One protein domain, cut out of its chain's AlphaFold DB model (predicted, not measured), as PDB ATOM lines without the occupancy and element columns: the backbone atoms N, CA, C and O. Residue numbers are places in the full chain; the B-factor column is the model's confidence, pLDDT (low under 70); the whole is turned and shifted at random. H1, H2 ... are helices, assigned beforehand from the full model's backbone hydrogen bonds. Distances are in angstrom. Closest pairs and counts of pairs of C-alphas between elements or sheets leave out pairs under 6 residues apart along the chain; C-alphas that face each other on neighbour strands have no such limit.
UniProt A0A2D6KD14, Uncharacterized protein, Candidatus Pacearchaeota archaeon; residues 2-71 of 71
ATOM      1  N   ILE A   2      63.106   5.517 190.294       59.03
ATOM      2  CA  ILE A   2      64.044   6.577 190.700       59.03
ATOM      3  C   ILE A   2      63.332   7.355 191.809       59.03
ATOM      4  O   ILE A   2      62.149   7.642 191.655       59.03
ATOM      5  N   GLY A   3      63.971   7.561 192.958       74.69
ATOM      6  CA  GLY A   3      63.319   7.924 194.221       74.69
ATOM      7  C   GLY A   3      62.565   9.269 194.269       74.69
ATOM      8  O   GLY A   3      61.922   9.733 193.328       74.69
ATOM      9  N   LYS A   4      62.597   9.920 195.434       82.00
ATOM     10  CA  LYS A   4      62.001  11.251 195.650       82.00
ATOM     11  C   LYS A   4      63.092  12.243 196.018       82.00
ATOM     12  O   LYS A   4      64.029  11.889 196.727       82.00
ATOM     13  N   CYS A   5      62.962  13.497 195.585       84.25
ATOM     14  CA  CYS A   5      63.850  14.545 196.088       84.25
ATOM     15  C   CYS A   5      63.625  14.725 197.602       84.25
ATOM     16  O   CYS A   5      62.490  15.007 197.992       84.25
ATOM     17  N   PRO A   6      64.668  14.647 198.448       84.12
ATOM     18  CA  PRO A   6      64.525  14.771 199.901       84.12
ATOM     19  C   PRO A   6      64.083  16.171 200.353       84.12
ATOM     20  O   PRO A   6      63.545  16.311 201.443       84.12
ATOM     21  N   ASN A   7      64.270  17.201 199.516       87.62
ATOM     22  CA  ASN A   7      63.862  18.570 199.838       87.62
ATOM     23  C   ASN A   7      62.411  18.881 199.439       87.62
ATOM     24  O   ASN A   7      61.628  19.362 200.249       87.62
ATOM     25  N   CYS A   8      62.033  18.635 198.179       84.44
ATOM     26  CA  CYS A   8      60.719  19.043 197.658       84.44
ATOM     27  C   CYS A   8      59.750  17.878 197.411       84.44
ATOM     28  O   CYS A   8      58.650  18.104 196.914       84.44
ATOM     29  N   ASN A   9      60.147  16.639 197.721       82.56
ATOM     30  CA  ASN A   9      59.345  15.417 197.569       82.56
ATOM     31  C   ASN A   9      58.816  15.133 196.149       82.56
ATOM     32  O   ASN A   9      57.943  14.277 195.975       82.56
ATOM     33  N   ILE A  10      59.350  15.809 195.125       81.75
ATOM     34  CA  ILE A  10      59.016  15.525 193.727       81.75
ATOM     35  C   ILE A  10      59.484  14.106 193.374       81.75
ATOM     36  O   ILE A  10      60.562  13.683 193.805       81.75
ATOM     37  N   MET A  11      58.670  13.365 192.619       78.69
ATOM     38  CA  MET A  11      59.074  12.058 192.102       78.69
ATOM     39  C   MET A  11      60.109  12.267 191.005       78.69
ATOM     40  O   MET A  11      59.887  13.031 190.063       78.69
ATOM     41  N   LEU A  12      61.236  11.577 191.134       73.56
ATOM     42  CA  LEU A  12      62.273  11.581 190.121       73.56
ATOM     43  C   LEU A  12      61.822  10.648 188.994       73.56
ATOM     44  O   LEU A  12      61.464   9.496 189.229       73.56
ATOM     45  N   LYS A  13      61.757  11.161 187.765       63.41
ATOM     46  CA  LYS A  13      61.366  10.365 186.594       63.41
ATOM     47  C   LYS A  13      62.604   9.811 185.892       63.41
ATOM     48  O   LYS A  13      63.653  10.453 185.901       63.41
ATOM     49  N   GLU A  14      62.459   8.639 185.272       51.56
ATOM     50  CA  GLU A  14      63.459   8.105 184.339       51.56
ATOM     51  C   GLU A  14      63.678   9.086 183.173       51.56
ATOM     52  O   GLU A  14      62.705   9.692 182.709       51.56
ATOM     53  N   PRO A  15      64.933   9.302 182.725       47.91
ATOM     54  CA  PRO A  15      65.228  10.147 181.564       47.91
ATOM     55  C   PRO A  15      64.409   9.678 180.345       47.91
ATOM     56  O   PRO A  15      64.244   8.469 180.185       47.91
ATOM     57  N   PRO A  16      63.897  10.582 179.487       50.78
ATOM     58  CA  PRO A  16      64.610  11.747 178.977       50.78
ATOM     59  C   PRO A  16      63.772  13.026 179.117       50.78
ATOM     60  O   PRO A  16      62.833  13.243 178.361       50.78
ATOM     61  N   PHE A  17      64.097  13.890 180.075       50.88
ATOM     62  CA  PHE A  17      63.481  15.215 180.143       50.88
ATOM     63  C   PHE A  17      64.552  16.252 180.466       50.88
ATOM     64  O   PHE A  17      65.149  16.241 181.542       50.88
ATOM     65  N   ASP A  18      64.816  17.075 179.458       48.97
ATOM     66  CA  ASP A  18      65.588  18.312 179.421       48.97
ATOM     67  C   ASP A  18      66.111  18.843 180.771       48.97
ATOM     68  O   ASP A  18      65.363  19.321 181.623       48.97
ATOM     69  N   ASN A  19      67.441  18.840 180.909       50.84
ATOM     70  CA  ASN A  19      68.214  19.740 181.772       50.84
ATOM     71  C   ASN A  19      67.875  19.790 183.275       50.84
ATOM     72  O   ASN A  19      68.163  20.795 183.926       50.84
ATOM     73  N   ARG A  20      67.336  18.721 183.873       52.62
ATOM     74  CA  ARG A  20      67.302  18.586 185.341       52.62
ATOM     75  C   ARG A  20      68.298  17.570 185.850       52.62
ATOM     76  O   ARG A  20      68.483  16.513 185.253       52.62
ATOM     77  N   THR A  21      68.885  17.864 187.009       58.59
ATOM     78  CA  THR A  21      69.639  16.878 187.787       58.59
ATOM     79  C   THR A  21      68.652  15.814 188.276       58.59
ATOM     80  O   THR A  21      68.064  15.957 189.338       58.59
ATOM     81  N   THR A  22      68.418  14.770 187.479       60.00
ATOM     82  CA  THR A  22      67.516  13.640 187.789       60.00
ATOM     83  C   THR A  22      68.245  12.447 188.403       60.00
ATOM     84  O   THR A  22      67.613  11.477 188.816       60.00
ATOM     85  N   ASN A  23      69.576  12.515 188.500       70.19
ATOM     86  CA  ASN A  23      70.384  11.488 189.140       70.19
ATOM     87  C   ASN A  23      70.184  11.538 190.665       70.19
ATOM     88  O   ASN A  23      70.648  12.462 191.336       70.19
ATOM     89  N   GLU A  24      69.505  10.525 191.201       71.19
ATOM     90  CA  GLU A  24      69.197  10.365 192.627       71.19
ATOM     91  C   GLU A  24      70.437  10.465 193.527       71.19
ATOM     92  O   GLU A  24      70.379  11.078 194.597       71.19
ATOM     93  N   VAL A  25      71.583   9.949 193.070       77.06
ATOM     94  CA  VAL A  25      72.853  10.036 193.803       77.06
ATOM     95  C   VAL A  25      73.302  11.492 193.912       77.06
ATOM     96  O   VAL A  25      73.627  11.954 195.002       77.06
ATOM     97  N   MET A  26      73.250  12.250 192.814       80.38
ATOM     98  CA  MET A  26      73.651  13.664 192.797       80.38
ATOM     99  C   MET A  26      72.724  14.537 193.646       80.38
ATOM    100  O   MET A  26      73.195  15.401 194.382       80.38
ATOM    101  N   ILE A  27      71.415  14.284 193.584       83.75
ATOM    102  CA  ILE A  27      70.412  14.951 194.425       83.75
ATOM    103  C   ILE A  27      70.710  14.695 195.904       83.75
ATOM    104  O   ILE A  27      70.703  15.625 196.709       83.75
ATOM    105  N   THR A  28      70.987  13.441 196.258       81.56
ATOM    106  CA  THR A  28      71.268  13.045 197.641       81.56
ATOM    107  C   THR A  28      72.559  13.682 198.142       81.56
ATOM    108  O   THR A  28      72.575  14.225 199.244       81.56
ATOM    109  N   LEU A  29      73.624  13.679 197.335       85.19
ATOM    110  CA  LEU A  29      74.890  14.322 197.688       85.19
ATOM    111  C   LEU A  29      74.729  15.834 197.866       85.19
ATOM    112  O   LEU A  29      75.195  16.369 198.864       85.19
ATOM    113  N   ARG A  30      74.011  16.516 196.963       86.62
ATOM    114  CA  ARG A  30      73.756  17.964 197.070       86.62
ATOM    115  C   ARG A  30      72.919  18.313 198.305       86.62
ATOM    116  O   ARG A  30      73.174  19.323 198.952       86.62
ATOM    117  N   TYR A  31      71.920  17.493 198.634       86.69
ATOM    118  CA  TYR A  31      71.124  17.674 199.848       86.69
ATOM    119  C   TYR A  31      71.970  17.495 201.110       86.69
ATOM    120  O   TYR A  31      71.928  18.345 201.996       86.69
ATOM    121  N   ARG A  32      72.761  16.416 201.172       87.56
ATOM    122  CA  ARG A  32      73.646  16.139 202.307       87.56
ATOM    123  C   ARG A  32      74.694  17.222 202.486       87.56
ATOM    124  O   ARG A  32      74.833  17.702 203.593       87.56
ATOM    125  N   ASP A  33      75.333  17.683 201.414       90.00
ATOM    126  CA  ASP A  33      76.297  18.785 201.474       90.00
ATOM    127  C   ASP A  33      75.697  20.036 202.138       90.00
ATOM    128  O   ASP A  33      76.291  20.606 203.047       90.00
ATOM    129  N   ARG A  34      74.468  20.419 201.776       89.19
ATOM    130  CA  ARG A  34      73.787  21.561 202.407       89.19
ATOM    131  C   ARG A  34      73.490  21.318 203.888       89.19
ATOM    132  O   ARG A  34      73.777  22.184 204.710       89.19
ATOM    133  N   VAL A  35      72.925  20.160 204.230       88.50
ATOM    134  CA  VAL A  35      72.556  19.821 205.616       88.50
ATOM    135  C   VAL A  35      73.791  19.670 206.506       88.50
ATOM    136  O   VAL A  35      73.836  20.256 207.584       88.50
ATOM    137  N   ASP A  36      74.807  18.945 206.040       92.94
ATOM    138  CA  ASP A  36      76.044  18.655 206.770       92.94
ATOM    139  C   ASP A  36      76.857  19.943 207.017       92.94
ATOM    140  O   ASP A  36      77.534  20.066 208.037       92.94
ATOM    141  N   ASN A  37      76.728  20.944 206.137       93.38
ATOM    142  CA  ASN A  37      77.312  22.278 206.310       93.38
ATOM    143  C   ASN A  37      76.376  23.289 207.013       93.38
ATOM    144  O   ASN A  37      76.653  24.490 206.985       93.38
ATOM    145  N   ASN A  38      75.270  22.850 207.633       91.56
ATOM    146  CA  ASN A  38      74.268  23.709 208.293       91.56
ATOM    147  C   ASN A  38      73.716  24.843 207.403       91.56
ATOM    148  O   ASN A  38      73.325  25.909 207.888       91.56
ATOM    149  N   GLN A  39      73.676  24.636 206.089       90.44
ATOM    150  CA  GLN A  39      73.110  25.596 205.152       90.44
ATOM    151  C   GLN A  39      71.587  25.464 205.130       90.44
ATOM    152  O   GLN A  39      71.036  24.366 205.039       90.44
ATOM    153  N   SER A  40      70.888  26.598 205.162       86.44
ATOM    154  CA  SER A  40      69.439  26.600 204.994       86.44
ATOM    155  C   SER A  40      69.067  26.225 203.558       86.44
ATOM    156  O   SER A  40      69.651  26.705 202.581       86.44
ATOM    157  N   ILE A  41      68.070  25.351 203.429       87.88
ATOM    158  CA  ILE A  41      67.479  24.981 202.145       87.88
ATOM    159  C   ILE A  41      66.111  25.650 202.078       87.88
ATOM    160  O   ILE A  41      65.257  25.433 202.939       87.88
ATOM    161  N   GLY A  42      65.918  26.515 201.086       86.56
ATOM    162  CA  GLY A  42      64.661  27.228 200.911       86.56
ATOM    163  C   GLY A  42      63.553  26.295 200.432       86.56
ATOM    164  O   GLY A  42      63.786  25.388 199.624       86.56
ATOM    165  N   SER A  43      62.326  26.550 200.890       85.56
ATOM    166  CA  SER A  43      61.161  25.885 200.320       85.56
ATOM    167  C   SER A  43      60.943  26.355 198.881       85.56
ATOM    168  O   SER A  43      61.145  27.521 198.527       85.56
ATOM    169  N   ILE A  44      60.485  25.432 198.039       87.19
ATOM    170  CA  ILE A  44      60.110  25.720 196.650       87.19
ATOM    171  C   ILE A  44      58.970  26.741 196.546       87.19
ATOM    172  O   ILE A  44      58.927  27.503 195.591       87.19
ATOM    173  N   GLU A  45      58.086  26.798 197.542       84.00
ATOM    174  CA  GLU A  45      56.986  27.771 197.618       84.00
ATOM    175  C   GLU A  45      57.508  29.197 197.825       84.00
ATOM    176  O   GLU A  45      56.927  30.148 197.313       84.00
ATOM    177  N   SER A  46      58.635  29.350 198.527       86.62
ATOM    178  CA  SER A  46      59.273  30.650 198.739       86.62
ATOM    179  C   SER A  46      60.164  31.070 197.567       86.62
ATOM    180  O   SER A  46      60.221  32.257 197.251       86.62
ATOM    181  N   LYS A  47      60.868  30.126 196.925       86.31
ATOM    182  CA  LYS A  47      61.865  30.425 195.874       86.31
ATOM    183  C   LYS A  47      61.358  30.249 194.438       86.31
ATOM    184  O   LYS A  47      62.022  30.691 193.507       86.31
ATOM    185  N   GLY A  48      60.235  29.565 194.235       86.12
ATOM    186  CA  GLY A  48      59.722  29.165 192.917       86.12
ATOM    187  C   GLY A  48      60.432  27.951 192.294       86.12
ATOM    188  O   GLY A  48      59.944  27.398 191.305       86.12
ATOM    189  N   TYR A  49      61.555  27.500 192.870       87.62
ATOM    190  CA  TYR A  49      62.299  26.308 192.452       87.62
ATOM    191  C   TYR A  49      62.984  25.600 193.635       87.62
ATOM    192  O   TYR A  49      63.157  26.170 194.711       87.62
ATOM    193  N   CYS A  50      63.368  24.339 193.437       86.94
ATOM    194  CA  CYS A  50      64.074  23.509 194.404       86.94
ATOM    195  C   CYS A  50      65.582  23.606 194.175       86.94
ATOM    196  O   CYS A  50      66.075  23.203 193.129       86.94
ATOM    197  N   GLU A  51      66.328  24.038 195.188       86.69
ATOM    198  CA  GLU A  51      67.794  24.171 195.120       86.69
ATOM    199  C   GLU A  51      68.541  22.834 195.009       86.69
ATOM    200  O   GLU A  51      69.749  22.812 194.781       86.69
ATOM    201  N   ILE A  52      67.844  21.712 195.209       87.31
ATOM    202  CA  ILE A  52      68.449  20.378 195.205       87.31
ATOM    203  C   ILE A  52      68.272  19.692 193.850       87.31
ATOM    204  O   ILE A  52      69.256  19.248 193.266       87.31
ATOM    205  N   CYS A  53      67.040  19.600 193.347       82.00
ATOM    206  CA  CYS A  53      66.728  18.881 192.103       82.00
ATOM    207  C   CYS A  53      66.332  19.794 190.934       82.00
ATOM    208  O   CYS A  53      65.909  19.295 189.893       82.00
ATOM    209  N   ASP A  54      66.414  21.116 191.111       84.50
ATOM    210  CA  ASP A  54      66.102  22.127 190.092       84.50
ATOM    211  C   ASP A  54      64.651  22.064 189.561       84.50
ATOM    212  O   ASP A  54      64.306  22.661 188.538       84.50
ATOM    213  N   ALA A  55      63.765  21.354 190.270       82.88
ATOM    214  CA  ALA A  55      62.334  21.343 189.994       82.88
ATOM    215  C   ALA A  55      61.735  22.732 190.232       82.88
ATOM    216  O   ALA A  55      62.054  23.376 191.229       82.88
ATOM    217  N   ARG A  56      60.845  23.183 189.351       87.12
ATOM    218  CA  ARG A  56      60.057  24.405 189.524       87.12
ATOM    219  C   ARG A  56      58.718  24.083 190.174       87.12
ATOM    220  O   ARG A  56      58.279  22.931 190.204       87.12
ATOM    221  N   LEU A  57      58.053  25.116 190.683       85.00
ATOM    222  CA  LEU A  57      56.725  24.977 191.279       85.00
ATOM    223  C   LEU A  57      55.727  24.311 190.313       85.00
ATOM    224  O   LEU A  57      55.011  23.395 190.711       85.00
ATOM    225  N   GLU A  58      55.778  24.672 189.029       83.81
ATOM    226  CA  GLU A  58      54.957  24.069 187.968       83.81
ATOM    227  C   GLU A  58      55.097  22.545 187.885       83.81
ATOM    228  O   GLU A  58      54.167  21.846 187.498       83.81
ATOM    229  N   ASP A  59      56.261  21.993 188.224       82.00
ATOM    230  CA  ASP A  59      56.501  20.551 188.150       82.00
ATOM    231  C   ASP A  59      55.850  19.805 189.299       82.00
ATOM    232  O   ASP A  59      55.323  18.707 189.114       82.00
ATOM    233  N   LEU A  60      55.841  20.430 190.477       79.50
ATOM    234  CA  LEU A  60      55.071  19.942 191.609       79.50
ATOM    235  C   LEU A  60      53.578  20.011 191.316       79.50
ATOM    236  O   LEU A  60      52.860  19.061 191.615       79.50
ATOM    237  N   GLU A  61      53.107  21.093 190.699       82.38
ATOM    238  CA  GLU A  61      51.707  21.233 190.296       82.38
ATOM    239  C   GLU A  61      51.315  20.203 189.235       82.38
ATOM    240  O   GLU A  61      50.293  19.531 189.384       82.38
ATOM    241  N   LYS A  62      52.153  19.990 188.214       80.44
ATOM    242  CA  LYS A  62      51.961  18.946 187.196       80.44
ATOM    243  C   LYS A  62      51.961  17.549 187.802       80.44
ATOM    244  O   LYS A  62      51.191  16.705 187.362       80.44
ATOM    245  N   GLN A  63      52.778  17.276 188.819       74.44
ATOM    246  CA  GLN A  63      52.752  15.982 189.502       74.44
ATOM    247  C   GLN A  63      51.513  15.825 190.399       74.44
ATOM    248  O   GLN A  63      50.911  14.752 190.429       74.44
ATOM    249  N   ARG A  64      51.097  16.885 191.106       72.88
ATOM    250  CA  ARG A  64      49.880  16.895 191.938       72.88
ATOM    251  C   ARG A  64      48.615  16.708 191.097       72.88
ATOM    252  O   ARG A  64      47.724  15.966 191.497       72.88
ATOM    253  N   THR A  65      48.542  17.360 189.939       66.44
ATOM    254  CA  THR A  65      47.396  17.286 189.016       66.44
ATOM    255  C   THR A  65      47.458  16.057 188.105       66.44
ATOM    256  O   THR A  65      46.430  15.437 187.852       66.44
ATOM    257  N   GLY A  66      48.654  15.630 187.694       56.91
ATOM    258  CA  GLY A  66      48.887  14.423 186.893       56.91
ATOM    259  C   GLY A  66      48.645  13.107 187.641       56.91
ATOM    260  O   GLY A  66      48.338  12.106 187.007       56.91
ATOM    261  N   ASN A  67      48.685  13.102 188.979       50.78
ATOM    262  CA  ASN A  67      48.235  11.964 189.796       50.78
ATOM    263  C   ASN A  67      46.699  11.869 189.930       50.78
ATOM    264  O   ASN A  67      46.208  10.973 190.612       50.78
ATOM    265  N   LYS A  68      45.933  12.779 189.308       44.34
ATOM    266  CA  LYS A  68      44.460  12.766 189.307       44.34
ATOM    267  C   LYS A  68      43.836  12.187 188.033       44.34
ATOM    268  O   LYS A  68      42.620  12.251 187.885       44.34
ATOM    269  N   ALA A  69      44.632  11.605 187.137       39.84
ATOM    270  CA  ALA A  69      44.129  10.945 185.938       39.84
ATOM    271  C   ALA A  69      44.746   9.552 185.771       39.84
ATOM    272  O   ALA A  69      45.677   9.349 184.998       39.84
ATOM    273  N   ALA A  70      44.180   8.585 186.482       32.31
ATOM    274  CA  ALA A  70      43.999   7.242 185.952       32.31
ATOM    275  C   ALA A  70      42.610   6.764 186.425       32.31
ATOM    276  O   ALA A  70      42.365   6.831 187.632       32.31
ATOM    277  N   PRO A  71      41.678   6.412 185.516       46.03
ATOM    278  CA  PRO A  71      40.482   5.654 185.881       46.03
ATOM    279  C   PRO A  71      40.840   4.267 186.430       46.03
ATOM    280  O   PRO A  71      41.924   3.747 186.070       46.03
TER     281      PRO A  71
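Overview. This is residues 2 to 71 of the 71 residues of an uncharacterized protein of Candidatus Pacearchaeota archaeon (UniProt A0A2D6KD14). This model has little regular structure: loops make its middle, with H1 and H3 towards opposite ends of the long axis and tiny H2 at the side. Residues 65 to 71, of which 65 and 66 belong to H3, stick out at one end. The printed part has 70 residues, with 27 in the named helices H1, H2 and H3, in that order; it is all helix, with no named strand. It is compact, with a radius of gyration of the C-alphas of 12.6 A, yet elongated, spanning 45 by 25 by 20 A.

Along the chain. Residues 2 to 23 come first, with no named element. Find C-alpha 24 at (69.197, 10.365, 192.627); H1 runs from there to residue 36, 17.8 A. H2 is residues 44 to 47. H3, residues 57 to 66, spans 13.9 A and ends at C-alpha 66, (48.887, 14.423, 186.893).

Arrangement. H1 is apart from H2 and H3. H2 and H3 are close but not clearly touching; their closest C-alphas, Ile 44 and Leu 57, are 6.4 A apart. In H1 and H3 every O i to N i+4 pair is within hydrogen-bond range; H2 is too short for one.

Size, cuts and confidence. The farthest C-alphas, Asn 37 and Pro 71, are 45.3 A apart. The printed part has no cut, and both links between helices are short. Look for pLDDT under 70 at residue 2, residues 13 to 22 and residues 65 to 71.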